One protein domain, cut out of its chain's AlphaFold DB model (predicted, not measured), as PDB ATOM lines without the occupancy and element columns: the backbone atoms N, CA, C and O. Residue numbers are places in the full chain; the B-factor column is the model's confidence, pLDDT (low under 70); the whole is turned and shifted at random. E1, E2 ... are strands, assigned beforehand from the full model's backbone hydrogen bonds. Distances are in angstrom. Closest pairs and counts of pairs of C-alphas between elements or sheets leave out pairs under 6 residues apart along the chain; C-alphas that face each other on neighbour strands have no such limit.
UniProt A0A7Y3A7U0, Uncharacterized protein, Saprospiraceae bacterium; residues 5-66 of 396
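AT A GLANCE: This is residues 5 to 66 of the 396 residues of an uncharacterized protein of Saprospiraceae bacterium (UniProt A0A7Y3A7U0). Two small sheets of three strands each, E1 E2 E3 and E4 E5 E6, stand one beyond the other along the longest axis as two separate parts, joined by one long link, residues 32 to 46. From the first sheet, residues 20 to 25 of the loop between E2 and E3 stick out at one end of the longest axis, and the turn between E5 and E6 lies toward the other end. The printed part has 62 residues with no named helix and six named strands, in the order E1 E2 E3 E4 E5 E6 along the chain. Both sheets are antiparallel, in the orders E1 - E2 - E3 and E4 - E5 - E6, and the class is all strand, with 31 of the 62 printed residues in named elements. The whole is loose and elongated, with a radius of gyration of the C-alphas of 13.2 A and spans of 45 by 26 by 18 A.

IN THESE COORDINATES: E1, residues 5 to 9, begins with C-alpha 5 at (131.283, 128.667, 95.039) and is 13.3 A long from first to last C-alpha. E2, residues 12 to 18, is the longest strand by residues and measures 18.7 A. E3, residues 27 to 31, measures 12.4 A and ends with C-alpha 31 at (125.781, 121.917, 87.267). Residues 32 to 46 hold no named element. E4 follows as residues 47 to 49 and measures 6.5 A. E5, residues 53 to 58, measures 15.9 A. E6, residues 61 to 65, measures 13.1 A and ends with C-alpha 65 at (115.816, 126.857, 93.826).

HOW THE PARTS SIT: E1, E2 and E3 form a meander, each strand the antiparallel neighbour of the one before, with E1 and E3 as edge strands and E2 as the inner strand. E1 and E2 are a hairpin with 161 degrees between their directions. C-alphas 6 and 15 face each other at 4.1 A, and N 7 and O 14 are within hydrogen-bond range at 2.9 A, as are N 16 and O 5 at 2.7 A. E2 and E3 are also a hairpin, at 150 degrees. C-alphas 14 and 31 face each other at 4.3 A, and N 30 and O 15 are within hydrogen-bond range at 2.8 A. E4, E5 and E6 form a second meander, with E4 and E6 as edge strands and E5 as the inner strand. E4 and E5 are a hairpin at 147 degrees, where C-alphas 48 and 54 face each other at 4.8 A and N 55 and O 47 are within hydrogen-bond range at 2.8 A. E5 and E6 are a hairpin at 153 degrees, where C-alphas 57 and 62 face each other at 4.4 A and N 63 and O 56 are within hydrogen-bond range at 2.8 A. E1, E2 and E3 are each apart from E4, E5 and E6, with no C-alpha of the one strand within 8 A of the other.

THE WHOLE: The two C-alphas farthest apart are those of Leu 23 and Ser 60, at 45.0 A, and Leu 23 belongs to the stretch 20 to 25 that stands free. The C-alphas of Ile 5 and Ile 66, the first and last printed residues, are 16.9 A apart. The printed part has no cut. The links E1 to E2, E4 to E5 and E5 to E6 are tight, the link E2 to E3 is short with 8 residues, and the link E3 to E4 is long with 15. The mean pLDDT of the printed part is 75.7, and the model's confidence is under 70 at residues 19 to 26, residues 33 to 38 and residue 51.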
ATOM      1  N   ILE A   5     131.251 127.473  95.893       83.69
ATOM      2  CA  ILE A   5     131.283 128.667  95.039       83.69
ATOM      3  C   ILE A   5     130.187 128.527  93.991       83.69
ATOM      4  O   ILE A   5     130.303 127.705  93.089       83.69
ATOM      5  N   TRP A   6     129.125 129.311  94.113       84.81
ATOM      6  CA  TRP A   6     128.011 129.299  93.166       84.81
ATOM      7  C   TRP A   6     128.348 130.120  91.925       84.81
ATOM      8  O   TRP A   6     129.017 131.148  92.027       84.81
ATOM      9  N   TYR A   7     127.880 129.672  90.766       85.50
ATOM     10  CA  TYR A   7     128.011 130.393  89.508       85.50
ATOM     11  C   TYR A   7     126.687 130.375  88.749       85.50
ATOM     12  O   TYR A   7     125.914 129.419  88.824       85.50
ATOM     13  N   LEU A   8     126.465 131.444  87.993       84.06
ATOM     14  CA  LEU A   8     125.380 131.588  87.039       84.06
ATOM     15  C   LEU A   8     125.978 132.139  85.745       84.06
ATOM     16  O   LEU A   8     126.802 133.051  85.774       84.06
ATOM     17  N   THR A   9     125.604 131.540  84.627       81.00
ATOM     18  CA  THR A   9     125.991 131.937  83.272       81.00
ATOM     19  C   THR A   9     124.760 131.891  82.378       81.00
ATOM     20  O   THR A   9     123.745 131.307  82.755       81.00
ATOM     21  N   ASP A  10     124.876 132.420  81.162       72.56
ATOM     22  CA  ASP A  10     123.802 132.419  80.163       72.56
ATOM     23  C   ASP A  10     123.323 131.018  79.740       72.56
ATOM     24  O   ASP A  10     122.318 130.906  79.046       72.56
ATOM     25  N   LYS A  11     124.042 129.951  80.115       72.12
ATOM     26  CA  LYS A  11     123.744 128.560  79.725       72.12
ATOM     27  C   LYS A  11     123.824 127.549  80.859       72.12
ATOM     28  O   LYS A  11     123.610 126.361  80.633       72.12
ATOM     29  N   ASP A  12     124.233 127.972  82.045       75.81
ATOM     30  CA  ASP A  12     124.602 127.044  83.105       75.81
ATOM     31  C   ASP A  12     124.512 127.726  84.466       75.81
ATOM     32  O   ASP A  12     124.971 128.854  84.647       75.81
ATOM     33  N   PHE A  13     123.956 127.015  85.430       83.50
ATOM     34  CA  PHE A  13     123.858 127.425  86.820       83.50
ATOM     35  C   PHE A  13     124.319 126.266  87.676       83.50
ATOM     36  O   PHE A  13     123.960 125.121  87.419       83.50
ATOM     37  N   GLY A  14     125.091 126.539  88.717       82.06
ATOM     38  CA  GLY A  14     125.532 125.486  89.608       82.06
ATOM     39  C   GLY A  14     126.499 125.983  90.658       82.06
ATOM     40  O   GLY A  14     126.515 127.158  91.021       82.06
ATOM     41  N   TYR A  15     127.316 125.069  91.163       84.38
ATOM     42  CA  TYR A  15     128.309 125.384  92.171       84.38
ATOM     43  C   TYR A  15     129.568 124.531  92.032       84.38
ATOM     44  O   TYR A  15     129.549 123.433  91.483       84.38
ATOM     45  N   PHE A  16     130.680 125.042  92.544       81.88
ATOM     46  CA  PHE A  16     131.919 124.301  92.719       81.88
ATOM     47  C   PHE A  16     132.020 123.823  94.164       81.88
ATOM     48  O   PHE A  16     131.936 124.635  95.090       81.88
ATOM     49  N   GLU A  17     132.218 122.519  94.350       79.94
ATOM     50  CA  GLU A  17     132.644 121.953  95.634       79.94
ATOM     51  C   GLU A  17     134.165 122.023  95.730       79.94
ATOM     52  O   GLU A  17     134.879 121.660  94.787       79.94
ATOM     53  N   ILE A  18     134.648 122.521  96.867       75.56
ATOM     54  CA  ILE A  18     136.071 122.604  97.179       75.56
ATOM     55  C   ILE A  18     136.445 121.332  97.943       75.56
ATOM     56  O   ILE A  18     135.955 121.114  99.050       75.56
ATOM     57  N   ASP A  19     137.302 120.493  97.358       68.81
ATOM     58  CA  ASP A  19     137.912 119.374  98.081       68.81
ATOM     59  C   ASP A  19     139.063 119.924  98.939       68.81
ATOM     60  O   ASP A  19     140.065 120.421  98.418       68.81
ATOM     61  N   GLU A  20     138.893 119.914 100.263       63.41
ATOM     62  CA  GLU A  20     139.871 120.465 101.213       63.41
ATOM     63  C   GLU A  20     141.037 119.507 101.522       63.41
ATOM     64  O   GLU A  20     141.873 119.801 102.383       63.41
ATOM     65  N   ASN A  21     141.163 118.382 100.805       58.62
ATOM     66  CA  ASN A  21     142.319 117.499 100.944       58.62
ATOM     67  C   ASN A  21     143.598 118.141 100.364       58.62
ATOM     68  O   ASN A  21     143.880 118.111  99.170       58.62
ATOM     69  N   LEU A  22     144.349 118.752 101.284       54.47
ATOM     70  CA  LEU A  22     145.711 119.297 101.240       54.47
ATOM     71  C   LEU A  22     146.581 118.977  99.998       54.47
ATOM     72  O   LEU A  22     146.849 117.824  99.675       54.47
ATOM     73  N   LEU A  23     147.149 120.069  99.453       58.62
ATOM     74  CA  LEU A  23     148.184 120.266  98.412       58.62
ATOM     75  C   LEU A  23     147.723 120.646  96.993       58.62
ATOM     76  O   LEU A  23     148.449 121.409  96.364       58.62
ATOM     77  N   ASN A  24     146.524 120.280  96.527       58.16
ATOM     78  CA  ASN A  24     145.959 120.790  95.264       58.16
ATOM     79  C   ASN A  24     144.472 121.138  95.436       58.16
ATOM     80  O   ASN A  24     143.679 120.281  95.809       58.16
ATOM     81  N   ARG A  25     144.073 122.386  95.141       61.78
ATOM     82  CA  ARG A  25     142.653 122.781  95.126       61.78
ATOM     83  C   ARG A  25     141.989 122.207  93.876       61.78
ATOM     84  O   ARG A  25     142.033 122.829  92.817       61.78
ATOM     85  N   ASN A  26     141.388 121.031  94.001       63.47
ATOM     86  CA  ASN A  26     140.525 120.484  92.963       63.47
ATOM     87  C   ASN A  26     139.107 121.030  93.156       63.47
ATOM     88  O   ASN A  26     138.511 120.887  94.222       63.47
ATOM     89  N   PHE A  27     138.578 121.668  92.114       72.69
ATOM     90  CA  PHE A  27     137.197 122.139  92.078       72.69
ATOM     91  C   PHE A  27     136.352 121.114  91.334       72.69
ATOM     92  O   PHE A  27     136.574 120.872  90.146       72.69
ATOM     93  N   LYS A  28     135.359 120.530  92.005       73.94
ATOM     94  CA  LYS A  28     134.354 119.707  91.330       73.94
ATOM     95  C   LYS A  28     133.204 120.612  90.902       73.94
ATOM     96  O   LYS A  28     132.454 121.101  91.745       73.94
ATOM     97  N   LYS A  29     133.082 120.857  89.595       77.75
ATOM     98  CA  LYS A  29     131.946 121.589  89.022       77.75
ATOM     99  C   LYS A  29     130.696 120.710  89.098       77.75
ATOM    100  O   LYS A  29     130.673 119.634  88.510       77.75
ATOM    101  N   VAL A  30     129.669 121.182  89.790       74.25
ATOM    102  CA  VAL A  30     128.324 120.600  89.796       74.25
ATOM    103  C   VAL A  30     127.413 121.583  89.073       74.25
ATOM    104  O   VAL A  30     127.304 122.743  89.467       74.25
ATOM    105  N   SER A  31     126.812 121.150  87.971       71.38
ATOM    106  CA  SER A  31     125.781 121.917  87.267       71.38
ATOM    107  C   SER A  31     124.408 121.514  87.810       71.38
ATOM    108  O   SER A  31     124.206 120.355  88.174       71.38
ATOM    109  N   LEU A  32     123.493 122.476  87.913       72.19
ATOM    110  CA  LEU A  32     122.094 122.342  88.322       72.19
ATOM    111  C   LEU A  32     121.217 122.728  87.130       72.19
ATOM    112  O   LEU A  32     120.746 123.858  86.996       72.19
ATOM    113  N   PRO A  33     121.013 121.786  86.219       58.91
ATOM    114  CA  PRO A  33     120.842 122.138  84.821       58.91
ATOM    115  C   PRO A  33     119.373 122.218  84.382       58.91
ATOM    116  O   PRO A  33     119.065 122.287  83.197       58.91
ATOM    117  N   LYS A  34     118.446 122.274  85.346       63.19
ATOM    118  CA  LYS A  34     116.999 122.371  85.101       63.19
ATOM    119  C   LYS A  34     116.496 123.781  84.764       63.19
ATOM    120  O   LYS A  34     115.291 123.945  84.642       63.19
ATOM    121  N   LEU A  35     117.376 124.777  84.662       63.12
ATOM    122  CA  LEU A  35     116.987 126.197  84.657       63.12
ATOM    123  C   LEU A  35     117.721 127.045  83.597       63.12
ATOM    124  O   LEU A  35     117.443 128.232  83.476       63.12
ATOM    125  N   ALA A  36     118.647 126.447  82.834       60.44
ATOM    126  CA  ALA A  36     119.537 127.150  81.900       60.44
ATOM    127  C   ALA A  36     118.806 127.978  80.831       60.44
ATOM    128  O   ALA A  36     119.252 129.073  80.501       60.44
ATOM    129  N   ASP A  37     117.680 127.471  80.329       64.44
ATOM    130  CA  ASP A  37     116.917 128.111  79.252       64.44
ATOM    131  C   ASP A  37     116.018 129.263  79.742       64.44
ATOM    132  O   ASP A  37     115.408 129.954  78.931       64.44
ATOM    133  N   GLU A  38     115.926 129.484  81.058       69.56
ATOM    134  CA  GLU A  38     115.061 130.505  81.665       69.56
ATOM    135  C   GLU A  38     115.838 131.748  82.143       69.56
ATOM    136  O   GLU A  38     115.240 132.699  82.654       69.56
ATOM    137  N   PHE A  39     117.167 131.767  81.990       76.69
ATOM    138  CA  PHE A  39     118.021 132.846  82.494       76.69
ATOM    139  C   PHE A  39     118.066 134.073  81.577       76.69
ATOM    140  O   PHE A  39     118.103 133.972  80.351       76.69
ATOM    141  N   VAL A  40     118.136 135.261  82.190       77.25
ATOM    142  CA  VAL A  40     118.278 136.534  81.469       77.25
ATOM    143  C   VAL A  40     119.745 136.783  81.148       77.25
ATOM    144  O   VAL A  40     120.559 137.064  82.030       77.25
ATOM    145  N   LYS A  41     120.087 136.719  79.863       77.69
ATOM    146  CA  LYS A  41     121.455 136.954  79.401       77.69
ATOM    147  C   LYS A  41     121.925 138.377  79.730       77.69
ATOM    148  O   LYS A  41     121.299 139.350  79.311       77.69
ATOM    149  N   GLY A  42     123.064 138.498  80.411       77.69
ATOM    150  CA  GLY A  42     123.673 139.775  80.806       77.69
ATOM    151  C   GLY A  42     123.129 140.387  82.103       77.69
ATOM    152  O   GLY A  42     123.589 141.462  82.489       77.69
ATOM    153  N   PHE A  43     122.175 139.726  82.763       77.81
ATOM    154  CA  PHE A  43     121.635 140.101  84.073       77.81
ATOM    155  C   PHE A  43     121.692 138.909  85.042       77.81
ATOM    156  O   PHE A  43     120.762 138.659  85.806       77.81
ATOM    157  N   GLU A  44     122.781 138.140  84.986       83.06
ATOM    158  CA  GLU A  44     122.998 136.966  85.825       83.06
ATOM    159  C   GLU A  44     123.194 137.371  87.299       83.06
ATOM    160  O   GLU A  44     124.298 137.699  87.733       83.06
ATOM    161  N   GLU A  45     122.119 137.324  88.087       83.00
ATOM    162  CA  GLU A  45     122.134 137.645  89.518       83.00
ATOM    163  C   GLU A  45     121.667 136.457  90.373       83.00
ATOM    164  O   GLU A  45     120.753 135.717  90.010       83.00
ATOM    165  N   LEU A  46     122.314 136.260  91.527       84.81
ATOM    166  CA  LEU A  46     121.980 135.212  92.494       84.81
ATOM    167  C   LEU A  46     121.666 135.834  93.852       84.81
ATOM    168  O   LEU A  46     122.544 136.420  94.490       84.81
ATOM    169  N   HIS A  47     120.440 135.635  94.336       85.94
ATOM    170  CA  HIS A  47     120.037 136.054  95.674       85.94
ATOM    171  C   HIS A  47     119.932 134.853  96.610       85.94
ATOM    172  O   HIS A  47     119.136 133.941  96.393       85.94
ATOM    173  N   PHE A  48     120.726 134.862  97.678       83.81
ATOM    174  CA  PHE A  48     120.680 133.836  98.716       83.81
ATOM    175  C   PHE A  48     119.683 134.229  99.805       83.81
ATOM    176  O   PHE A  48     119.732 135.348 100.314       83.81
ATOM    177  N   ILE A  49     118.809 133.296 100.179       81.12
ATOM    178  CA  ILE A  49     117.837 133.459 101.267       81.12
ATOM    179  C   ILE A  49     118.281 132.626 102.470       81.12
ATOM    180  O   ILE A  49     118.899 131.571 102.306       81.12
ATOM    181  N   ASP A  50     117.925 133.072 103.678       71.56
ATOM    182  CA  ASP A  50     118.303 132.475 104.971       71.56
ATOM    183  C   ASP A  50     118.071 130.950 105.077       71.56
ATOM    184  O   ASP A  50     118.756 130.271 105.839       71.56
ATOM    185  N   ASN A  51     117.169 130.380 104.270       67.12
ATOM    186  CA  ASN A  51     116.852 128.947 104.243       67.12
ATOM    187  C   ASN A  51     117.752 128.095 103.328       67.12
ATOM    188  O   ASN A  51     117.408 126.947 103.055       67.12
ATOM    189  N   ASN A  52     118.895 128.619 102.864       73.25
ATOM    190  CA  ASN A  52     119.767 127.948 101.886       73.25
ATOM    191  C   ASN A  52     119.120 127.787 100.490       73.25
ATOM    192  O   ASN A  52     119.563 126.982  99.670       73.25
ATOM    193  N   ASP A  53     118.075 128.572 100.231       81.94
ATOM    194  CA  ASP A  53     117.412 128.669  98.936       81.94
ATOM    195  C   ASP A  53     118.059 129.779  98.102       81.94
ATOM    196  O   ASP A  53     118.570 130.770  98.637       81.94
ATOM    197  N   ILE A  54     118.023 129.611  96.783       85.44
ATOM    198  CA  ILE A  54     118.584 130.570  95.831       85.44
ATOM    199  C   ILE A  54     117.455 131.096  94.959       85.44
ATOM    200  O   ILE A  54     116.752 130.315  94.323       85.44
ATOM    201  N   MET A  55     117.281 132.413  94.930       85.31
ATOM    202  CA  MET A  55     116.392 133.083  93.992       85.31
ATOM    203  C   MET A  55     117.178 133.580  92.787       85.31
ATOM    204  O   MET A  55     118.190 134.270  92.936       85.31
ATOM    205  N   ILE A  56     116.684 133.226  91.604       87.19
ATOM    206  CA  ILE A  56     117.236 133.631  90.315       87.19
ATOM    207  C   ILE A  56     116.152 134.431  89.584       87.19
ATOM    208  O   ILE A  56     115.086 133.873  89.305       87.19
ATOM    209  N   PRO A  57     116.361 135.729  89.311       82.81
ATOM    210  CA  PRO A  57     115.418 136.517  88.532       82.81
ATOM    211  C   PRO A  57     115.410 136.052  87.069       82.81
ATOM    212  O   PRO A  57     116.455 135.767  86.485       82.81
ATOM    213  N   THR A  58     114.220 135.983  86.475       83.12
ATOM    214  CA  THR A  58     114.003 135.629  85.065       83.12
ATOM    215  C   THR A  58     113.165 136.687  84.357       83.12
ATOM    216  O   THR A  58     112.583 137.559  85.002       83.12
ATOM    217  N   GLU A  59     113.062 136.623  83.024       79.88
ATOM    218  CA  GLU A  59     112.247 137.582  82.254       79.88
ATOM    219  C   GLU A  59     110.769 137.574  82.682       79.88
ATOM    220  O   GLU A  59     110.086 138.596  82.615       79.88
ATOM    221  N   SER A  60     110.272 136.422  83.142       78.44
ATOM    222  CA  SER A  60     108.870 136.201  83.503       78.44
ATOM    223  C   SER A  60     108.606 136.135  85.012       78.44
ATOM    224  O   SER A  60     107.468 135.873  85.408       78.44
ATOM    225  N   GLY A  61     109.610 136.352  85.870       83.56
ATOM    226  CA  GLY A  61     109.434 136.300  87.321       83.56
ATOM    227  C   GLY A  61     110.707 135.968  88.095       83.56
ATOM    228  O   GLY A  61     111.763 136.549  87.867       83.56
ATOM    229  N   VAL A  62     110.585 135.064  89.070       84.25
ATOM    230  CA  VAL A  62     111.697 134.609  89.914       84.25
ATOM    231  C   VAL A  62     111.611 133.096  90.064       84.25
ATOM    232  O   VAL A  62     110.571 132.566  90.457       84.25
ATOM    233  N   ILE A  63     112.714 132.404  89.793       83.88
ATOM    234  CA  ILE A  63     112.877 130.985  90.096       83.88
ATOM    235  C   ILE A  63     113.421 130.862  91.515       83.88
ATOM    236  O   ILE A  63     114.479 131.404  91.828       83.88
ATOM    237  N   GLN A  64     112.735 130.102  92.366       84.00
ATOM    238  CA  GLN A  64     113.258 129.701  93.670       84.00
ATOM    239  C   GLN A  64     113.813 128.277  93.589       84.00
ATOM    240  O   GLN A  64     113.070 127.307  93.441       84.00
ATOM    241  N   VAL A  65     115.131 128.144  93.727       79.50
ATOM    242  CA  VAL A  65     115.816 126.857  93.826       79.50
ATOM    243  C   VAL A  65     115.853 126.435  95.286       79.50
ATOM    244  O   VAL A  65     116.620 126.970  96.088       79.50
ATOM    245  N   ILE A  66     115.006 125.464  95.620       78.50
ATOM    246  CA  ILE A  66     114.857 124.966  96.986       78.50
ATOM    247  C   ILE A  66     115.947 123.937  97.280       78.50
ATOM    248  O   ILE A  66     116.054 122.936  96.568       78.50
TER     249      ILE A  66